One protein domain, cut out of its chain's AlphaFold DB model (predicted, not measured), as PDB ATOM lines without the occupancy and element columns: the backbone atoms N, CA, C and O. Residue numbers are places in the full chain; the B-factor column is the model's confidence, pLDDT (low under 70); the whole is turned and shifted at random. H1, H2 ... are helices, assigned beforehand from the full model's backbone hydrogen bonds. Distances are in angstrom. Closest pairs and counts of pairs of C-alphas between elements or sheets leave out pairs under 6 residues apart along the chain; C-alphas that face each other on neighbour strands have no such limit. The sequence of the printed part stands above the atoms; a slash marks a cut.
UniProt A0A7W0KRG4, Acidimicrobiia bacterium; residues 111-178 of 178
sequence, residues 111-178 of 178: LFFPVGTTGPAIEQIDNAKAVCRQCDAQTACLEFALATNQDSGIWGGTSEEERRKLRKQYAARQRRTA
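AT A GLANCE: This is residues 111 to 178 of the 178 residues of a protein of Acidimicrobiia bacterium (UniProt A0A7W0KRG4). Look first for a small body in which H1 and H2 make a corner, with the unnamed stretch 148 to 159 folding back between them; residues 165 to 178, nearly all in H3, stick out as an arm. The printed part has 68 residues, with three named helices in the order H1, H2, H3 and no named strand: all helix. It is only just loose, close to compact, with a radius of gyration of the C-alphas of 13.3 A; the spans are 40 by 29 by 16 A.

HOW THE PARTS SIT: H1, residues 120 to 132, and H2, residues 138 to 147, are close but not clearly touching; their closest C-alphas, of Cys 132 and Gln 138, are 6.5 A apart. They run opposite ways at a steep tilt of 67 degrees. H3, residues 160 to 177, is apart from both. In H1, H2 and H3 every O i to N i+4 pair is within hydrogen-bond range.

IN THESE COORDINATES: Find C-alpha 120 at (92.980, 155.662, 114.782); H1 runs 18.6 A from there. H2 measures 14.3 A. H3 runs 26.0 A to C-alpha 177 at (66.127, 152.107, 86.973).

THE WHOLE: The C-alphas farthest apart, of Gln 134 and Ala 178, are 41.0 A apart. The printed part has no cut. The link from H2 to H3 is long. Residues 117 and 178 are under pLDDT 70.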
ATOM      1  N   LEU A 111      84.742 150.626 121.989       82.31
ATOM      2  CA  LEU A 111      85.312 150.097 120.749       82.31
ATOM      3  C   LEU A 111      84.281 150.037 119.606       82.31
ATOM      4  O   LEU A 111      84.637 150.127 118.430       82.31
ATOM      5  N   PHE A 112      82.995 149.896 119.939       81.12
ATOM      6  CA  PHE A 112      81.912 149.791 118.959       81.12
ATOM      7  C   PHE A 112      81.395 151.157 118.481       81.12
ATOM      8  O   PHE A 112      80.655 151.202 117.491       81.12
ATOM      9  N   PHE A 113      81.813 152.253 119.130       83.38
ATOM     10  CA  PHE A 113      81.440 153.637 118.815       83.38
ATOM     11  C   PHE A 113      82.676 154.508 118.523       83.38
ATOM     12  O   PHE A 113      82.963 155.457 119.256       83.38
ATOM     13  N   PRO A 114      83.412 154.230 117.431       79.31
ATOM     14  CA  PRO A 114      84.585 155.014 117.067       79.31
ATOM     15  C   PRO A 114      84.200 156.466 116.756       79.31
ATOM     16  O   PRO A 114      83.284 156.741 115.975       79.31
ATOM     17  N   VAL A 115      84.929 157.415 117.343       77.94
ATOM     18  CA  VAL A 115      84.723 158.845 117.090       77.94
ATOM     19  C   VAL A 115      85.510 159.250 115.846       77.94
ATOM     20  O   VAL A 115      86.715 159.497 115.893       77.94
ATOM     21  N   GLY A 116      84.809 159.334 114.717       72.31
ATOM     22  CA  GLY A 116      85.366 159.757 113.431       72.31
ATOM     23  C   GLY A 116      85.683 158.600 112.481       72.31
ATOM     24  O   GLY A 116      85.527 157.431 112.806       72.31
ATOM     25  N   THR A 117      86.094 158.939 111.259       68.44
ATOM     26  CA  THR A 117      86.318 157.976 110.159       68.44
ATOM     27  C   THR A 117      87.764 157.957 109.658       68.44
ATOM     28  O   THR A 117      88.048 157.364 108.621       68.44
ATOM     29  N   THR A 118      88.683 158.640 110.344       73.44
ATOM     30  CA  THR A 118      90.045 158.881 109.848       73.44
ATOM     31  C   THR A 118      91.077 158.539 110.918       73.44
ATOM     32  O   THR A 118      90.917 158.918 112.075       73.44
ATOM     33  N   GLY A 119      92.156 157.857 110.524       81.56
ATOM     34  CA  GLY A 119      93.292 157.543 111.397       81.56
ATOM     35  C   GLY A 119      92.972 156.439 112.417       81.56
ATOM     36  O   GLY A 119      92.571 155.355 111.990       81.56
ATOM     37  N   PRO A 120      93.117 156.688 113.737       79.81
ATOM     38  CA  PRO A 120      92.980 155.662 114.782       79.81
ATOM     39  C   PRO A 120      91.585 155.024 114.834       79.81
ATOM     40  O   PRO A 120      91.426 153.903 115.308       79.81
ATOM     41  N   ALA A 121      90.571 155.702 114.290       80.50
ATOM     42  CA  ALA A 121      89.226 155.155 114.173       80.50
ATOM     43  C   ALA A 121      89.155 153.914 113.262       80.50
ATOM     44  O   ALA A 121      88.332 153.037 113.496       80.50
ATOM     45  N   ILE A 122      90.015 153.803 112.241       82.00
ATOM     46  CA  ILE A 122      90.032 152.629 111.349       82.00
ATOM     47  C   ILE A 122      90.513 151.396 112.119       82.00
ATOM     48  O   ILE A 122      89.882 150.347 112.041       82.00
ATOM     49  N   GLU A 123      91.566 151.545 112.925       84.12
ATOM     50  CA  GLU A 123      92.075 150.467 113.779       84.12
ATOM     51  C   GLU A 123      91.032 150.039 114.820       84.12
ATOM     52  O   GLU A 123      90.833 148.846 115.042       84.12
ATOM     53  N   GLN A 124      90.296 150.991 115.405       84.69
ATOM     54  CA  GLN A 124      89.174 150.685 116.301       84.69
ATOM     55  C   GLN A 124      88.065 149.901 115.589       84.69
ATOM     56  O   GLN A 124      87.581 148.902 116.122       84.69
ATOM     57  N   ILE A 125      87.702 150.301 114.364       85.50
ATOM     58  CA  ILE A 125      86.701 149.593 113.554       85.50
ATOM     59  C   ILE A 125      87.158 148.164 113.250       85.50
ATOM     60  O   ILE A 125      86.360 147.231 113.358       85.50
ATOM     61  N   ASP A 126      88.418 147.975 112.867       86.50
ATOM     62  CA  ASP A 126      88.954 146.657 112.532       86.50
ATOM     63  C   ASP A 126      89.040 145.751 113.765       86.50
ATOM     64  O   ASP A 126      88.655 144.580 113.692       86.50
ATOM     65  N   ASN A 127      89.424 146.301 114.919       87.38
ATOM     66  CA  ASN A 127      89.415 145.588 116.195       87.38
ATOM     67  C   ASN A 127      87.993 145.168 116.600       87.38
ATOM     68  O   ASN A 127      87.763 143.997 116.911       87.38
ATOM     69  N   ALA A 128      87.009 146.066 116.512       87.88
ATOM     70  CA  ALA A 128      85.609 145.725 116.768       87.88
ATOM     71  C   ALA A 128      85.093 144.646 115.802       87.88
ATOM     72  O   ALA A 128      84.420 143.697 116.210       87.88
ATOM     73  N   LYS A 129      85.445 144.736 114.513       87.44
ATOM     74  CA  LYS A 129      85.095 143.713 113.518       87.44
ATOM     75  C   LYS A 129      85.733 142.363 113.829       87.44
ATOM     76  O   LYS A 129      85.087 141.341 113.603       87.44
ATOM     77  N   ALA A 130      86.967 142.335 114.333       88.62
ATOM     78  CA  ALA A 130      87.638 141.100 114.731       88.62
ATOM     79  C   ALA A 130      86.899 140.399 115.881       88.62
ATOM     80  O   ALA A 130      86.753 139.177 115.850       88.62
ATOM     81  N   VAL A 131      86.367 141.170 116.834       87.81
ATOM     82  CA  VAL A 131      85.511 140.660 117.916       87.81
ATOM     83  C   VAL A 131      84.173 140.165 117.362       87.81
ATOM     84  O   VAL A 131      83.754 139.051 117.666       87.81
ATOM     85  N   CYS A 132      83.524 140.926 116.472       88.25
ATOM     86  CA  CYS A 132      82.258 140.505 115.863       88.25
ATOM     87  C   CYS A 132      82.358 139.180 115.089       88.25
ATOM     88  O   CYS A 132      81.381 138.439 115.059       88.25
ATOM     89  N   ARG A 133      83.508 138.869 114.475       86.19
ATOM     90  CA  ARG A 133      83.726 137.605 113.739       86.19
ATOM     91  C   ARG A 133      83.806 136.370 114.634       86.19
ATOM     92  O   ARG A 133      83.636 135.266 114.134       86.19
ATOM     93  N   GLN A 134      84.099 136.554 115.915       86.81
ATOM     94  CA  GLN A 134      84.177 135.473 116.903       86.81
ATOM     95  C   GLN A 134      82.836 135.258 117.618       86.81
ATOM     96  O   GLN A 134      82.720 134.371 118.452       86.81
ATOM     97  N   CYS A 135      81.832 136.086 117.320       87.19
ATOM     98  CA  CYS A 135      80.534 136.050 117.972       87.19
ATOM     99  C   CYS A 135      79.554 135.161 117.195       87.19
ATOM    100  O   CYS A 135      79.223 135.455 116.046       87.19
ATOM    101  N   ASP A 136      79.003 134.143 117.856       85.94
ATOM    102  CA  ASP A 136      77.996 133.245 117.267       85.94
ATOM    103  C   ASP A 136      76.673 133.964 116.938       85.94
ATOM    104  O   ASP A 136      75.926 133.564 116.045       85.94
ATOM    105  N   ALA A 137      76.391 135.082 117.616       87.50
ATOM    106  CA  ALA A 137      75.190 135.893 117.415       87.50
ATOM    107  C   ALA A 137      75.310 136.921 116.268       87.50
ATOM    108  O   ALA A 137      74.474 137.823 116.164       87.50
ATOM    109  N   GLN A 138      76.328 136.823 115.399       87.19
ATOM    110  CA  GLN A 138      76.571 137.802 114.330       87.19
ATOM    111  C   GLN A 138      75.353 137.990 113.410       87.19
ATOM    112  O   GLN A 138      74.971 139.127 113.123       87.19
ATOM    113  N   THR A 139      74.730 136.893 112.975       85.44
ATOM    114  CA  THR A 139      73.582 136.915 112.054       85.44
ATOM    115  C   THR A 139      72.364 137.588 112.681       85.44
ATOM    116  O   THR A 139      71.805 138.508 112.088       85.44
ATOM    117  N   ALA A 140      71.999 137.190 113.903       87.56
ATOM    118  CA  ALA A 140      70.869 137.769 114.630       87.56
ATOM    119  C   ALA A 140      71.091 139.263 114.936       87.56
ATOM    120  O   ALA A 140      70.186 140.080 114.774       87.56
ATOM    121  N   CYS A 141      72.325 139.641 115.292       87.31
ATOM    122  CA  CYS A 141      72.715 141.032 115.514       87.31
ATOM    123  C   CYS A 141      72.576 141.883 114.243       87.31
ATOM    124  O   CYS A 141      72.067 143.005 114.294       87.31
ATOM    125  N   LEU A 142      72.987 141.345 113.090       85.69
ATOM    126  CA  LEU A 142      72.848 142.032 111.808       85.69
ATOM    127  C   LEU A 142      71.377 142.201 111.410       85.69
ATOM    128  O   LEU A 142      70.979 143.292 111.004       85.69
ATOM    129  N   GLU A 143      70.572 141.147 111.544       85.62
ATOM    130  CA  GLU A 143      69.140 141.183 111.245       85.62
ATOM    131  C   GLU A 143      68.418 142.211 112.117       85.62
ATOM    132  O   GLU A 143      67.692 143.064 111.599       85.62
ATOM    133  N   PHE A 144      68.704 142.216 113.420       86.12
ATOM    134  CA  PHE A 144      68.168 143.204 114.347       86.12
ATOM    135  C   PHE A 144      68.544 144.634 113.940       86.12
ATOM    136  O   PHE A 144      67.682 145.517 113.899       86.12
ATOM    137  N   ALA A 145      69.812 144.872 113.597       86.81
ATOM    138  CA  ALA A 145      70.298 146.196 113.223       86.81
ATOM    139  C   ALA A 145      69.699 146.704 111.899       86.81
ATOM    140  O   ALA A 145      69.543 147.914 111.717       86.81
ATOM    141  N   LEU A 146      69.350 145.801 110.979       81.75
ATOM    142  CA  LEU A 146      68.630 146.128 109.746       81.75
ATOM    143  C   LEU A 146      67.144 146.390 110.008       81.75
ATOM    144  O   LEU A 146      66.615 147.376 109.498       81.75
ATOM    145  N   ALA A 147      66.488 145.558 110.821       83.12
ATOM    146  CA  ALA A 147      65.068 145.688 111.149       83.12
ATOM    147  C   ALA A 147      64.766 146.975 111.930       83.12
ATOM    148  O   ALA A 147      63.792 147.667 111.646       83.12
ATOM    149  N   THR A 148      65.628 147.322 112.888       83.81
ATOM    150  CA  THR A 148      65.493 148.538 113.709       83.81
ATOM    151  C   THR A 148      66.188 149.760 113.112       83.81
ATOM    152  O   THR A 148      66.049 150.860 113.638       83.81
ATOM    153  N   ASN A 149      66.908 149.583 111.999       80.00
ATOM    154  CA  ASN A 149      67.649 150.628 111.298       80.00
ATOM    155  C   ASN A 149      68.596 151.430 112.217       80.00
ATOM    156  O   ASN A 149      68.718 152.646 112.076       80.00
ATOM    157  N   GLN A 150      69.279 150.742 113.140       78.88
ATOM    158  CA  GLN A 150      70.302 151.353 113.996       78.88
ATOM    159  C   GLN A 150      71.445 151.856 113.123       78.88
ATOM    160  O   GLN A 150      72.138 151.060 112.501       78.88
ATOM    161  N   ASP A 151      71.655 153.158 113.025       73.19
ATOM    162  CA  ASP A 151      72.683 153.737 112.162       73.19
ATOM    163  C   ASP A 151      74.006 153.995 112.881       73.19
ATOM    164  O   ASP A 151      75.034 154.075 112.217       73.19
ATOM    165  N   SER A 152      73.991 154.028 114.207       77.81
ATOM    166  CA  SER A 152      75.159 154.332 115.029       77.81
ATOM    167  C   SER A 152      75.913 153.063 115.437       77.81
ATOM    168  O   SER A 152      75.308 152.091 115.894       77.81
ATOM    169  N   GLY A 153      77.238 153.075 115.290       84.38
ATOM    170  CA  GLY A 153      78.130 152.012 115.764       84.38
ATOM    171  C   GLY A 153      78.248 150.781 114.854       84.38
ATOM    172  O   GLY A 153      77.751 150.737 113.718       84.38
ATOM    173  N   ILE A 154      78.959 149.769 115.354       87.44
ATOM    174  CA  ILE A 154      79.293 148.534 114.629       87.44
ATOM    175  C   ILE A 154      78.340 147.408 115.040       87.44
ATOM    176  O   ILE A 154      78.265 147.039 116.207       87.44
ATOM    177  N   TRP A 155      77.639 146.833 114.059       88.31
ATOM    178  CA  TRP A 155      76.638 145.783 114.276       88.31
ATOM    179  C   TRP A 155      76.868 144.623 113.312       88.31
ATOM    180  O   TRP A 155      77.048 144.839 112.110       88.31
ATOM    181  N   GLY A 156      76.879 143.390 113.823       86.88
ATOM    182  CA  GLY A 156      77.023 142.182 113.000       86.88
ATOM    183  C   GLY A 156      78.280 142.156 112.115       86.88
ATOM    184  O   GLY A 156      78.275 141.535 111.056       86.88
ATOM    185  N   GLY A 157      79.351 142.858 112.502       85.62
ATOM    186  CA  GLY A 157      80.571 143.002 111.694       85.62
ATOM    187  C   GLY A 157      80.483 144.030 110.558       85.62
ATOM    188  O   GLY A 157      81.389 144.092 109.730       85.62
ATOM    189  N   THR A 158      79.422 144.842 110.520       84.38
ATOM    190  CA  THR A 158      79.268 145.968 109.588       84.38
ATOM    191  C   THR A 158      79.404 147.298 110.323       84.38
ATOM    192  O   THR A 158      78.796 147.496 111.379       84.38
ATOM    193  N   SER A 159      80.187 148.226 109.771       85.06
ATOM    194  CA  SER A 159      80.276 149.587 110.311       85.06
ATOM    195  C   SER A 159      79.117 150.468 109.832       85.06
ATOM    196  O   SER A 159      78.436 150.168 108.842       85.06
ATOM    197  N   GLU A 160      78.892 151.589 110.521       83.75
ATOM    198  CA  GLU A 160      77.970 152.642 110.077       83.75
ATOM    199  C   GLU A 160      78.231 153.034 108.614       83.75
ATOM    200  O   GLU A 160      77.305 153.098 107.799       83.75
ATOM    201  N   GLU A 161      79.497 153.266 108.260       77.12
ATOM    202  CA  GLU A 161      79.860 153.734 106.926       77.12
ATOM    203  C   GLU A 161      79.569 152.676 105.854       77.12
ATOM    204  O   GLU A 161      79.089 153.006 104.767       77.12
ATOM    205  N   GLU A 162      79.792 151.396 106.159       81.25
ATOM    206  CA  GLU A 162      79.455 150.283 105.268       81.25
ATOM    207  C   GLU A 162      77.946 150.184 105.046       81.25
ATOM    208  O   GLU A 162      77.501 150.133 103.895       81.25
ATOM    209  N   ARG A 163      77.134 150.269 106.107       79.31
ATOM    210  CA  ARG A 163      75.668 150.292 105.965       79.31
ATOM    211  C   ARG A 163      75.177 151.535 105.230       79.31
ATOM    212  O   ARG A 163      74.297 151.432 104.373       79.31
ATOM    213  N   ARG A 164      75.783 152.703 105.460       78.31
ATOM    214  CA  ARG A 164      75.480 153.935 104.715       78.31
ATOM    215  C   ARG A 164      75.840 153.804 103.233       78.31
ATOM    216  O   ARG A 164      75.059 154.235 102.381       78.31
ATOM    217  N   LYS A 165      76.979 153.183 102.906       81.31
ATOM    218  CA  LYS A 165      77.390 152.871 101.526       81.31
ATOM    219  C   LYS A 165      76.412 151.903 100.869       81.31
ATOM    220  O   LYS A 165      75.974 152.191  99.756       81.31
ATOM    221  N   LEU A 166      76.004 150.834 101.554       79.69
ATOM    222  CA  LEU A 166      75.012 149.876 101.055       79.69
ATOM    223  C   LEU A 166      73.680 150.564 100.733       79.69
ATOM    224  O   LEU A 166      73.185 150.435  99.613       79.69
ATOM    225  N   ARG A 167      73.152 151.391 101.647       79.69
ATOM    226  CA  ARG A 167      71.928 152.177 101.402       79.69
ATOM    227  C   ARG A 167      72.080 153.123 100.210       79.69
ATOM    228  O   ARG A 167      71.202 153.180  99.349       79.69
ATOM    229  N   LYS A 168      73.206 153.838 100.114       83.06
ATOM    230  CA  LYS A 168      73.483 154.762  99.002       83.06
ATOM    231  C   LYS A 168      73.577 154.030  97.664       83.06
ATOM    232  O   LYS A 168      73.041 154.517  96.671       83.06
ATOM    233  N   GLN A 169      74.226 152.868  97.627       83.44
ATOM    234  CA  GLN A 169      74.311 152.033  96.429       83.44
ATOM    235  C   GLN A 169      72.935 151.512  96.014       83.44
ATOM    236  O   GLN A 169      72.601 151.573  94.830       83.44
ATOM    237  N   TYR A 170      72.119 151.062  96.969       79.50
ATOM    238  CA  TYR A 170      70.755 150.612  96.704       79.50
ATOM    239  C   TYR A 170      69.904 151.747  96.118       79.50
ATOM    240  O   TYR A 170      69.332 151.597  95.041       79.50
ATOM    241  N   ALA A 171      69.918 152.928  96.743       82.19
ATOM    242  CA  ALA A 171      69.205 154.106  96.252       82.19
ATOM    243  C   ALA A 171      69.708 154.577  94.874       82.19
ATOM    244  O   ALA A 171      68.912 154.946  94.013       82.19
ATOM    245  N   ALA A 172      71.022 154.545  94.629       81.50
ATOM    246  CA  ALA A 172      71.596 154.897  93.331       81.50
ATOM    247  C   ALA A 172      71.182 153.911  92.227       81.50
ATOM    248  O   ALA A 172      70.906 154.339  91.108       81.50
ATOM    249  N   ARG A 173      71.100 152.608  92.529       80.88
ATOM    250  CA  ARG A 173      70.566 151.603  91.595       80.88
ATOM    251  C   ARG A 173      69.101 151.888  91.266       80.88
ATOM    252  O   ARG A 173      68.778 151.955  90.088       80.88
ATOM    253  N   GLN A 174      68.273 152.169  92.273       78.31
ATOM    254  CA  GLN A 174      66.853 152.507  92.087       78.31
ATOM    255  C   GLN A 174      66.653 153.771  91.232       78.31
ATOM    256  O   GLN A 174      65.804 153.800  90.346       78.31
ATOM    257  N   ARG A 175      67.486 154.802  91.425       79.00
ATOM    258  CA  ARG A 175      67.464 156.020  90.591       79.00
ATOM    259  C   ARG A 175      67.890 155.787  89.145       79.00
ATOM    260  O   ARG A 175      67.497 156.555  88.285       79.00
ATOM    261  N   ARG A 176      68.732 154.784  88.876       74.94
ATOM    262  CA  ARG A 176      69.150 154.426  87.507       74.94
ATOM    263  C   ARG A 176      68.101 153.591  86.773       74.94
ATOM    264  O   ARG A 176      68.166 153.498  85.549       74.94
ATOM    265  N   THR A 177      67.221 152.923  87.514       76.00
ATOM    266  CA  THR A 177      66.127 152.107  86.973       76.00
ATOM    267  C   THR A 177      64.816 152.878  86.816       76.00
ATOM    268  O   THR A 177      63.958 152.406  86.076       76.00
ATOM    269  N   ALA A 178      64.670 154.016  87.503       56.16
ATOM    270  CA  ALA A 178      63.579 154.980  87.335       56.16
ATOM    271  C   ALA A 178      63.832 155.907  86.136       56.16
ATOM    272  O   ALA A 178      62.836 156.279  85.479       56.16
TER     273      ALA A 178